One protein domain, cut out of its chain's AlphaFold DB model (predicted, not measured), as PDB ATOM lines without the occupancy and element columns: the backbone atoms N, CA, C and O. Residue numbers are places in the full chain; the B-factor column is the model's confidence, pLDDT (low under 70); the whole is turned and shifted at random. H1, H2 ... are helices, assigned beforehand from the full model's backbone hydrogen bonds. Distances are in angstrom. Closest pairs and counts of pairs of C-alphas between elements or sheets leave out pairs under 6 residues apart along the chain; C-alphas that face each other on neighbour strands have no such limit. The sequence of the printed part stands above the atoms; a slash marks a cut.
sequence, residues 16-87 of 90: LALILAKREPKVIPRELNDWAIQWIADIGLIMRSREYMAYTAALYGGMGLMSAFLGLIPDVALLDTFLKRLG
ATOM      1  N   LEU A  16     242.387 188.009 260.171       82.44
ATOM      2  CA  LEU A  16     243.114 188.943 259.309       82.44
ATOM      3  C   LEU A  16     242.394 190.297 259.203       82.44
ATOM      4  O   LEU A  16     243.021 191.328 259.430       82.44
ATOM      5  N   ALA A  17     241.085 190.299 258.940       86.00
ATOM      6  CA  ALA A  17     240.295 191.527 258.884       86.00
ATOM      7  C   ALA A  17     240.290 192.256 260.236       86.00
ATOM      8  O   ALA A  17     240.483 193.466 260.282       86.00
ATOM      9  N   LEU A  18     240.177 191.519 261.349       87.00
ATOM     10  CA  LEU A  18     240.233 192.094 262.699       87.00
ATOM     11  C   LEU A  18     241.587 192.745 263.022       87.00
ATOM     12  O   LEU A  18     241.635 193.735 263.750       87.00
ATOM     13  N   ILE A  19     242.693 192.197 262.511       85.94
ATOM     14  CA  ILE A  19     244.025 192.801 262.650       85.94
ATOM     15  C   ILE A  19     244.118 194.080 261.815       85.94
ATOM     16  O   ILE A  19     244.648 195.080 262.297       85.94
ATOM     17  N   LEU A  20     243.614 194.052 260.579       83.88
ATOM     18  CA  LEU A  20     243.655 195.195 259.666       83.88
ATOM     19  C   LEU A  20     242.754 196.344 260.135       83.88
ATOM     20  O   LEU A  20     243.187 197.487 260.094       83.88
ATOM     21  N   ALA A  21     241.579 196.046 260.692       86.00
ATOM     22  CA  ALA A  21     240.658 197.033 261.264       86.00
ATOM     23  C   ALA A  21     241.253 197.836 262.432       86.00
ATOM     24  O   ALA A  21     240.814 198.944 262.715       86.00
ATOM     25  N   LYS A  22     242.267 197.294 263.118       85.69
ATOM     26  CA  LYS A  22     242.987 198.002 264.189       85.69
ATOM     27  C   LYS A  22     244.086 198.931 263.669       85.69
ATOM     28  O   LYS A  22     244.744 199.587 264.473       85.69
ATOM     29  N   ARG A  23     244.348 198.947 262.360       80.06
ATOM     30  CA  ARG A  23     245.372 199.792 261.742       80.06
ATOM     31  C   ARG A  23     244.711 200.971 261.047       80.06
ATOM     32  O   ARG A  23     243.800 200.793 260.249       80.06
ATOM     33  N   GLU A  24     245.219 202.170 261.306       71.25
ATOM     34  CA  GLU A  24     244.808 203.354 260.555       71.25
ATOM     35  C   GLU A  24     245.367 203.307 259.123       71.25
ATOM     36  O   GLU A  24     246.575 203.086 258.940       71.25
ATOM     37  N   PRO A  25     244.529 203.528 258.093       69.50
ATOM     38  CA  PRO A  25     244.998 203.596 256.720       69.50
ATOM     39  C   PRO A  25     245.767 204.901 256.502       69.50
ATOM     40  O   PRO A  25     245.195 205.984 256.458       69.50
ATOM     41  N   LYS A  26     247.092 204.804 256.346       69.06
ATOM     42  CA  LYS A  26     247.947 205.973 256.063       69.06
ATOM     43  C   LYS A  26     247.954 206.396 254.593       69.06
ATOM     44  O   LYS A  26     248.369 207.506 254.291       69.06
ATOM     45  N   VAL A  27     247.586 205.492 253.685       70.94
ATOM     46  CA  VAL A  27     247.854 205.639 252.239       70.94
ATOM     47  C   VAL A  27     246.666 205.235 251.360       70.94
ATOM     48  O   VAL A  27     246.710 205.377 250.143       70.94
ATOM     49  N   ILE A  28     245.599 204.724 251.971       72.44
ATOM     50  CA  ILE A  28     244.390 204.267 251.286       72.44
ATOM     51  C   ILE A  28     243.255 205.196 251.714       72.44
ATOM     52  O   ILE A  28     243.130 205.439 252.918       72.44
ATOM     53  N   PRO A  29     242.423 205.706 250.788       78.56
ATOM     54  CA  PRO A  29     241.192 206.398 251.151       78.56
ATOM     55  C   PRO A  29     240.368 205.555 252.122       78.56
ATOM     56  O   PRO A  29     240.262 204.337 251.958       78.56
ATOM     57  N   ARG A  30     239.789 206.196 253.138       81.62
ATOM     58  CA  ARG A  30     239.093 205.500 254.228       81.62
ATOM     59  C   ARG A  30     238.010 204.549 253.715       81.62
ATOM     60  O   ARG A  30     237.993 203.396 254.118       81.62
ATOM     61  N   GLU A  31     237.192 204.999 252.771       81.50
ATOM     62  CA  GLU A  31     236.120 204.194 252.171       81.50
ATOM     63  C   GLU A  31     236.648 202.936 251.473       81.50
ATOM     64  O   GLU A  31     236.123 201.841 251.670       81.50
ATOM     65  N   LEU A  32     237.729 203.071 250.700       79.81
ATOM     66  CA  LEU A  32     238.363 201.946 250.017       79.81
ATOM     67  C   LEU A  32     238.989 200.970 251.021       79.81
ATOM     68  O   LEU A  32     238.934 199.757 250.821       79.81
ATOM     69  N   ASN A  33     239.570 201.487 252.107       84.62
ATOM     70  CA  ASN A  33     240.109 200.663 253.180       84.62
ATOM     71  C   ASN A  33     239.006 199.894 253.922       84.62
ATOM     72  O   ASN A  33     239.164 198.701 254.164       84.62
ATOM     73  N   ASP A  34     237.894 200.555 254.238       87.56
ATOM     74  CA  ASP A  34     236.757 199.952 254.936       87.56
ATOM     75  C   ASP A  34     236.103 198.864 254.067       87.56
ATOM     76  O   ASP A  34     235.889 197.742 254.532       87.56
ATOM     77  N   TRP A  35     235.897 199.143 252.772       87.69
ATOM     78  CA  TRP A  35     235.447 198.147 251.796       87.69
ATOM     79  C   TRP A  35     236.403 196.950 251.716       87.69
ATOM     80  O   TRP A  35     235.967 195.798 251.771       87.69
ATOM     81  N   ALA A  36     237.714 197.200 251.629       85.50
ATOM     82  CA  ALA A  36     238.704 196.137 251.503       85.50
ATOM     83  C   ALA A  36     238.768 195.264 252.765       85.50
ATOM     84  O   ALA A  36     238.865 194.043 252.661       85.50
ATOM     85  N   ILE A  37     238.668 195.855 253.958       88.75
ATOM     86  CA  ILE A  37     238.615 195.109 255.222       88.75
ATOM     87  C   ILE A  37     237.361 194.230 255.281       88.75
ATOM     88  O   ILE A  37     237.468 193.065 255.673       88.75
ATOM     89  N   GLN A  38     236.203 194.748 254.860       88.50
ATOM     90  CA  GLN A  38     234.965 193.969 254.802       88.50
ATOM     91  C   GLN A  38     235.088 192.797 253.821       88.50
ATOM     92  O   GLN A  38     234.782 191.661 254.173       88.50
ATOM     93  N   TRP A  39     235.637 193.036 252.629       87.69
ATOM     94  CA  TRP A  39     235.891 191.986 251.641       87.69
ATOM     95  C   TRP A  39     236.824 190.884 252.179       87.69
ATOM     96  O   TRP A  39     236.568 189.693 251.989       87.69
ATOM     97  N   ILE A  40     237.879 191.251 252.917       87.00
ATOM     98  CA  ILE A  40     238.771 190.288 253.588       87.00
ATOM     99  C   ILE A  40     238.023 189.498 254.665       87.00
ATOM    100  O   ILE A  40     238.295 188.307 254.851       87.00
ATOM    101  N   ALA A  41     237.097 190.136 255.385       89.00
ATOM    102  CA  ALA A  41     236.278 189.469 256.387       89.00
ATOM    103  C   ALA A  41     235.373 188.410 255.746       89.00
ATOM    104  O   ALA A  41     235.369 187.265 256.199       89.00
ATOM    105  N   ASP A  42     234.696 188.763 254.654       86.75
ATOM    106  CA  ASP A  42     233.815 187.864 253.906       86.75
ATOM    107  C   ASP A  42     234.594 186.666 253.341       86.75
ATOM    108  O   ASP A  42     234.173 185.513 253.480       86.75
ATOM    109  N   ILE A  43     235.792 186.904 252.794       83.62
ATOM    110  CA  ILE A  43     236.688 185.823 252.366       83.62
ATOM    111  C   ILE A  43     237.092 184.945 253.544       83.62
ATOM    112  O   ILE A  43     237.035 183.728 253.421       83.62
ATOM    113  N   GLY A  44     237.476 185.522 254.684       83.00
ATOM    114  CA  GLY A  44     237.881 184.753 255.863       83.00
ATOM    115  C   GLY A  44     236.763 183.891 256.458       83.00
ATOM    116  O   GLY A  44     237.049 182.887 257.115       83.00
ATOM    117  N   LEU A  45     235.500 184.249 256.215       82.06
ATOM    118  CA  LEU A  45     234.335 183.453 256.605       82.06
ATOM    119  C   LEU A  45     234.099 182.263 255.660       82.06
ATOM    120  O   LEU A  45     233.768 181.175 256.138       82.06
ATOM    121  N   ILE A  46     234.301 182.454 254.350       80.25
ATOM    122  CA  ILE A  46     234.038 181.453 253.299       80.25
ATOM    123  C   ILE A  46     235.244 180.523 253.079       80.25
ATOM    124  O   ILE A  46     235.106 179.301 253.014       80.25
ATOM    125  N   MET A  47     236.440 181.094 252.963       76.06
ATOM    126  CA  MET A  47     237.692 180.424 252.614       76.06
ATOM    127  C   MET A  47     238.604 180.323 253.837       76.06
ATOM    128  O   MET A  47     239.112 181.309 254.362       76.06
ATOM    129  N   ARG A  48     238.866 179.085 254.267       71.44
ATOM    130  CA  ARG A  48     239.607 178.768 255.502       71.44
ATOM    131  C   ARG A  48     241.027 178.231 255.269       71.44
ATOM    132  O   ARG A  48     241.601 177.578 256.139       71.44
ATOM    133  N   SER A  49     241.604 178.496 254.095       76.56
ATOM    134  CA  SER A  49     242.969 178.087 253.724       76.56
ATOM    135  C   SER A  49     243.990 179.176 254.068       76.56
ATOM    136  O   SER A  49     243.782 180.359 253.802       76.56
ATOM    137  N   ARG A  50     245.136 178.762 254.626       74.81
ATOM    138  CA  ARG A  50     246.276 179.651 254.902       74.81
ATOM    139  C   ARG A  50     246.822 180.261 253.616       74.81
ATOM    140  O   ARG A  50     247.163 181.437 253.601       74.81
ATOM    141  N   GLU A  51     246.937 179.446 252.573       78.12
ATOM    142  CA  GLU A  51     247.471 179.843 251.274       78.12
ATOM    143  C   GLU A  51     246.593 180.939 250.652       78.12
ATOM    144  O   GLU A  51     247.107 181.976 250.233       78.12
ATOM    145  N   TYR A  52     245.268 180.767 250.711       78.62
ATOM    146  CA  TYR A  52     244.316 181.794 250.283       78.62
ATOM    147  C   TYR A  52     244.393 183.058 251.136       78.62
ATOM    148  O   TYR A  52     244.469 184.148 250.586       78.62
ATOM    149  N   MET A  53     244.447 182.938 252.464       79.19
ATOM    150  CA  MET A  53     244.550 184.112 253.340       79.19
ATOM    151  C   MET A  53     245.852 184.897 253.125       79.19
ATOM    152  O   MET A  53     245.847 186.125 253.187       79.19
ATOM    153  N   ALA A  54     246.963 184.214 252.831       80.38
ATOM    154  CA  ALA A  54     248.222 184.861 252.472       80.38
ATOM    155  C   ALA A  54     248.108 185.615 251.138       80.38
ATOM    156  O   ALA A  54     248.568 186.753 251.036       80.38
ATOM    157  N   TYR A  55     247.450 185.013 250.144       82.06
ATOM    158  CA  TYR A  55     247.161 185.667 248.870       82.06
ATOM    159  C   TYR A  55     246.266 186.901 249.052       82.06
ATOM    160  O   TYR A  55     246.586 187.978 248.554       82.06
ATOM    161  N   THR A  56     245.194 186.786 249.836       83.38
ATOM    162  CA  THR A  56     244.287 187.892 250.167       83.38
ATOM    163  C   THR A  56     245.020 189.039 250.873       83.38
ATOM    164  O   THR A  56     244.817 190.202 250.528       83.38
ATOM    165  N   ALA A  57     245.924 188.732 251.809       82.31
ATOM    166  CA  ALA A  57     246.753 189.741 252.471       82.31
ATOM    167  C   ALA A  57     247.704 190.453 251.493       82.31
ATOM    168  O   ALA A  57     247.869 191.672 251.572       82.31
ATOM    169  N   ALA A  58     248.311 189.715 250.558       82.88
ATOM    170  CA  ALA A  58     249.166 190.290 249.521       82.88
ATOM    171  C   ALA A  58     248.375 191.209 248.578       82.88
ATOM    172  O   ALA A  58     248.857 192.285 248.231       82.88
ATOM    173  N   LEU A  59     247.147 190.825 248.222       83.88
ATOM    174  CA  LEU A  59     246.270 191.620 247.364       83.88
ATOM    175  C   LEU A  59     245.853 192.931 248.046       83.88
ATOM    176  O   LEU A  59     245.955 193.991 247.437       83.88
ATOM    177  N   TYR A  60     245.496 192.876 249.335       81.69
ATOM    178  CA  TYR A  60     245.241 194.068 250.152       81.69
ATOM    179  C   TYR A  60     246.461 195.000 250.221       81.69
ATOM    180  O   TYR A  60     246.344 196.207 250.010       81.69
ATOM    181  N   GLY A  61     247.656 194.448 250.459       80.69
ATOM    182  CA  GLY A  61     248.897 195.227 250.442       80.69
ATOM    183  C   GLY A  61     249.179 195.864 249.077       80.69
ATOM    184  O   GLY A  61     249.567 197.030 249.006       80.69
ATOM    185  N   GLY A  62     248.929 195.125 247.993       81.19
ATOM    186  CA  GLY A  62     249.051 195.605 246.618       81.19
ATOM    187  C   GLY A  62     248.086 196.745 246.299       81.19
ATOM    188  O   GLY A  62     248.501 197.734 245.701       81.19
ATOM    189  N   MET A  63     246.834 196.665 246.763       77.12
ATOM    190  CA  MET A  63     245.878 197.772 246.656       77.12
ATOM    191  C   MET A  63     246.410 199.031 247.339       77.12
ATOM    192  O   MET A  63     246.373 200.103 246.743       77.12
ATOM    193  N   GLY A  64     246.974 198.900 248.543       76.62
ATOM    194  CA  GLY A  64     247.553 200.039 249.252       76.62
ATOM    195  C   GLY A  64     248.730 200.683 248.528       76.62
ATOM    196  O   GLY A  64     248.812 201.907 248.443       76.62
ATOM    197  N   LEU A  65     249.609 199.862 247.955       78.88
ATOM    198  CA  LEU A  65     250.723 200.334 247.138       78.88
ATOM    199  C   LEU A  65     250.220 201.062 245.880       78.88
ATOM    200  O   LEU A  65     250.696 202.148 245.564       78.88
ATOM    201  N   MET A  66     249.230 200.494 245.188       76.56
ATOM    202  CA  MET A  66     248.648 201.091 243.984       76.56
ATOM    203  C   MET A  66     247.922 202.404 244.279       76.56
ATOM    204  O   MET A  66     248.107 203.362 243.537       76.56
ATOM    205  N   SER A  67     247.161 202.492 245.375       69.25
ATOM    206  CA  SER A  67     246.551 203.752 245.821       69.25
ATOM    207  C   SER A  67     247.607 204.826 246.086       69.25
ATOM    208  O   SER A  67     247.432 205.967 245.662       69.25
ATOM    209  N   ALA A  68     248.734 204.456 246.705       72.62
ATOM    210  CA  ALA A  68     249.858 205.363 246.914       72.62
ATOM    211  C   ALA A  68     250.445 205.873 245.589       72.62
ATOM    212  O   ALA A  68     250.638 207.074 245.420       72.62
ATOM    213  N   PHE A  69     250.701 204.967 244.640       74.81
ATOM    214  CA  PHE A  69     251.249 205.311 243.327       74.81
ATOM    215  C   PHE A  69     250.307 206.196 242.516       74.81
ATOM    216  O   PHE A  69     250.757 207.173 241.926       74.81
ATOM    217  N   LEU A  70     249.007 205.894 242.507       68.56
ATOM    218  CA  LEU A  70     248.007 206.700 241.806       68.56
ATOM    219  C   LEU A  70     247.893 208.111 242.397       68.56
ATOM    220  O   LEU A  70     247.730 209.064 241.643       68.56
ATOM    221  N   GLY A  71     248.059 208.259 243.715       63.66
ATOM    222  CA  GLY A  71     248.116 209.567 244.370       63.66
ATOM    223  C   GLY A  71     249.326 210.424 243.972       63.66
ATOM    224  O   GLY A  71     249.291 211.639 244.142       63.66
ATOM    225  N   LEU A  72     250.385 209.822 243.417       66.31
ATOM    226  CA  LEU A  72     251.562 210.537 242.910       66.31
ATOM    227  C   LEU A  72     251.417 210.978 241.446       66.31
ATOM    228  O   LEU A  72     252.253 211.744 240.967       66.31
ATOM    229  N   ILE A  73     250.393 210.504 240.726       69.62
ATOM    230  CA  ILE A  73     250.175 210.852 239.318       69.62
ATOM    231  C   ILE A  73     249.379 212.169 239.248       69.62
ATOM    232  O   ILE A  73     248.208 212.194 239.644       69.62
ATOM    233  N   PRO A  74     249.961 213.260 238.710       60.28
ATOM    234  CA  PRO A  74     249.343 214.590 238.710       60.28
ATOM    235  C   PRO A  74     247.976 214.637 238.019       60.28
ATOM    236  O   PRO A  74     247.079 215.340 238.477       60.28
ATOM    237  N   ASP A  75     247.797 213.862 236.949       62.91
ATOM    238  CA  ASP A  75     246.564 213.853 236.152       62.91
ATOM    239  C   ASP A  75     245.383 213.209 236.892       62.91
ATOM    240  O   ASP A  75     244.244 213.649 236.744       62.91
ATOM    241  N   VAL A  76     245.645 212.210 237.740       60.38
ATOM    242  CA  VAL A  76     244.619 211.578 238.585       60.38
ATOM    243  C   VAL A  76     244.218 212.523 239.715       60.38
ATOM    244  O   VAL A  76     243.034 212.650 240.013       60.38
ATOM    245  N   ALA A  77     245.176 213.258 240.285       60.44
ATOM    246  CA  ALA A  77     244.901 214.297 241.275       60.44
ATOM    247  C   ALA A  77     244.111 215.480 240.677       60.44
ATOM    248  O   ALA A  77     243.221 216.027 241.330       60.44
ATOM    249  N   LEU A  78     244.394 215.860 239.428       59.56
ATOM    250  CA  LEU A  78     243.645 216.879 238.685       59.56
ATOM    251  C   LEU A  78     242.223 216.422 238.358       59.56
ATOM    252  O   LEU A  78     241.292 217.204 238.539       59.56
ATOM    253  N   LEU A  79     242.045 215.169 237.925       64.88
ATOM    254  CA  LEU A  79     240.729 214.580 237.685       64.88
ATOM    255  C   LEU A  79     239.918 214.480 238.983       64.88
ATOM    256  O   LEU A  79     238.763 214.884 238.997       64.88
ATOM    257  N   ASP A  80     240.525 214.028 240.081       65.88
ATOM    258  CA  ASP A  80     239.899 214.001 241.409       65.88
ATOM    259  C   ASP A  80     239.495 215.415 241.866       65.88
ATOM    260  O   ASP A  80     238.354 215.655 242.256       65.88
ATOM    261  N   THR A  81     240.383 216.401 241.708       65.69
ATOM    262  CA  THR A  81     240.093 217.812 242.022       65.69
ATOM    263  C   THR A  81     238.973 218.378 241.143       65.69
ATOM    264  O   THR A  81     238.131 219.148 241.612       65.69
ATOM    265  N   PHE A  82     238.943 218.010 239.863       67.75
ATOM    266  CA  PHE A  82     237.910 218.416 238.918       67.75
ATOM    267  C   PHE A  82     236.550 217.798 239.271       67.75
ATOM    268  O   PHE A  82     235.552 218.515 239.324       67.75
ATOM    269  N   LEU A  83     236.512 216.505 239.595       68.94
ATOM    270  CA  LEU A  83     235.302 215.797 240.016       68.94
ATOM    271  C   LEU A  83     234.762 216.330 241.353       68.94
ATOM    272  O   LEU A  83     233.553 216.532 241.480       68.94
ATOM    273  N   LYS A  84     235.641 216.664 242.307       75.19
ATOM    274  CA  LYS A  84     235.275 217.355 243.557       75.19
ATOM    275  C   LYS A  84     234.681 218.738 243.302       75.19
ATOM    276  O   LYS A  84     233.647 219.076 243.865       75.19
ATOM    277  N   ARG A  85     235.271 219.533 242.398       68.94
ATOM    278  CA  ARG A  85     234.718 220.848 242.004       68.94
ATOM    279  C   ARG A  85     233.358 220.759 241.315       68.94
ATOM    280  O   ARG A  85     232.592 221.713 241.387       68.94
ATOM    281  N   LEU A  86     233.069 219.643 240.653       73.12
ATOM    282  CA  LEU A  86     231.772 219.372 240.038       73.12
ATOM    283  C   LEU A  86     230.748 218.764 241.014       73.12
ATOM    284  O   LEU A  86     229.615 218.520 240.609       73.12
ATOM    285  N   GLY A  87     231.117 218.545 242.283       69.81
ATOM    286  CA  GLY A  87     230.218 218.037 243.324       69.81
ATOM    287  C   GLY A  87     229.963 216.529 243.269       69.81
ATOM    288  O   GLY A  87     228.991 216.062 243.849       69.81
TER     289      GLY A  87
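AT A GLANCE: This is residues 16 to 87 of the 90 residues of an uncharacterized protein of marine sediment metagenome (UniProt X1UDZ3). Short H1 and longer H2 lie side by side as a hairpin; H3 folds back loosely beside H2, and H4 turns off at its far end, making an L-shaped corner and sticking out with residues 74 to 79 and 81 to 85. The 72 printed residues hold four named helices, H1 to H4 in order, and no named strand: all helix. The whole is loose, with a radius of gyration of the C-alphas of 14.6 A, spanning 44 by 21 by 19 A.

IN THESE COORDINATES: H1, residues 16 to 21, begins at C-alpha 16 (243.114, 188.943, 259.309). H2, residues 30 to 46, is 24.6 A long; H3, residues 50 to 71, 31.8 A. H4, residues 74 to 85, ends at C-alpha 85 (234.718, 220.848, 242.004).

HOW THE PARTS SIT: H1 and H2 touch, closest at the C-alphas of Ala 17 and Ala 41, 5.2 A. H2 and H3, also a hairpin, only just touch, with 3 pairs of C-alphas within 8 A, H3 with residues 53 to 60 alone; Ile 40 and Thr 56 have the closest C-alphas, 6.9 A. H3 and H4 are close but not clearly touching, about perpendicular at 81 degrees; their closest C-alphas, Gly 71 and Ala 77, are 6.5 A apart. In the four helices every O i to N i+4 pair is within hydrogen-bond range.

THE WHOLE: The printed part has no cut and no long link. pLDDT is under 70 at residues 70 to 83, among others.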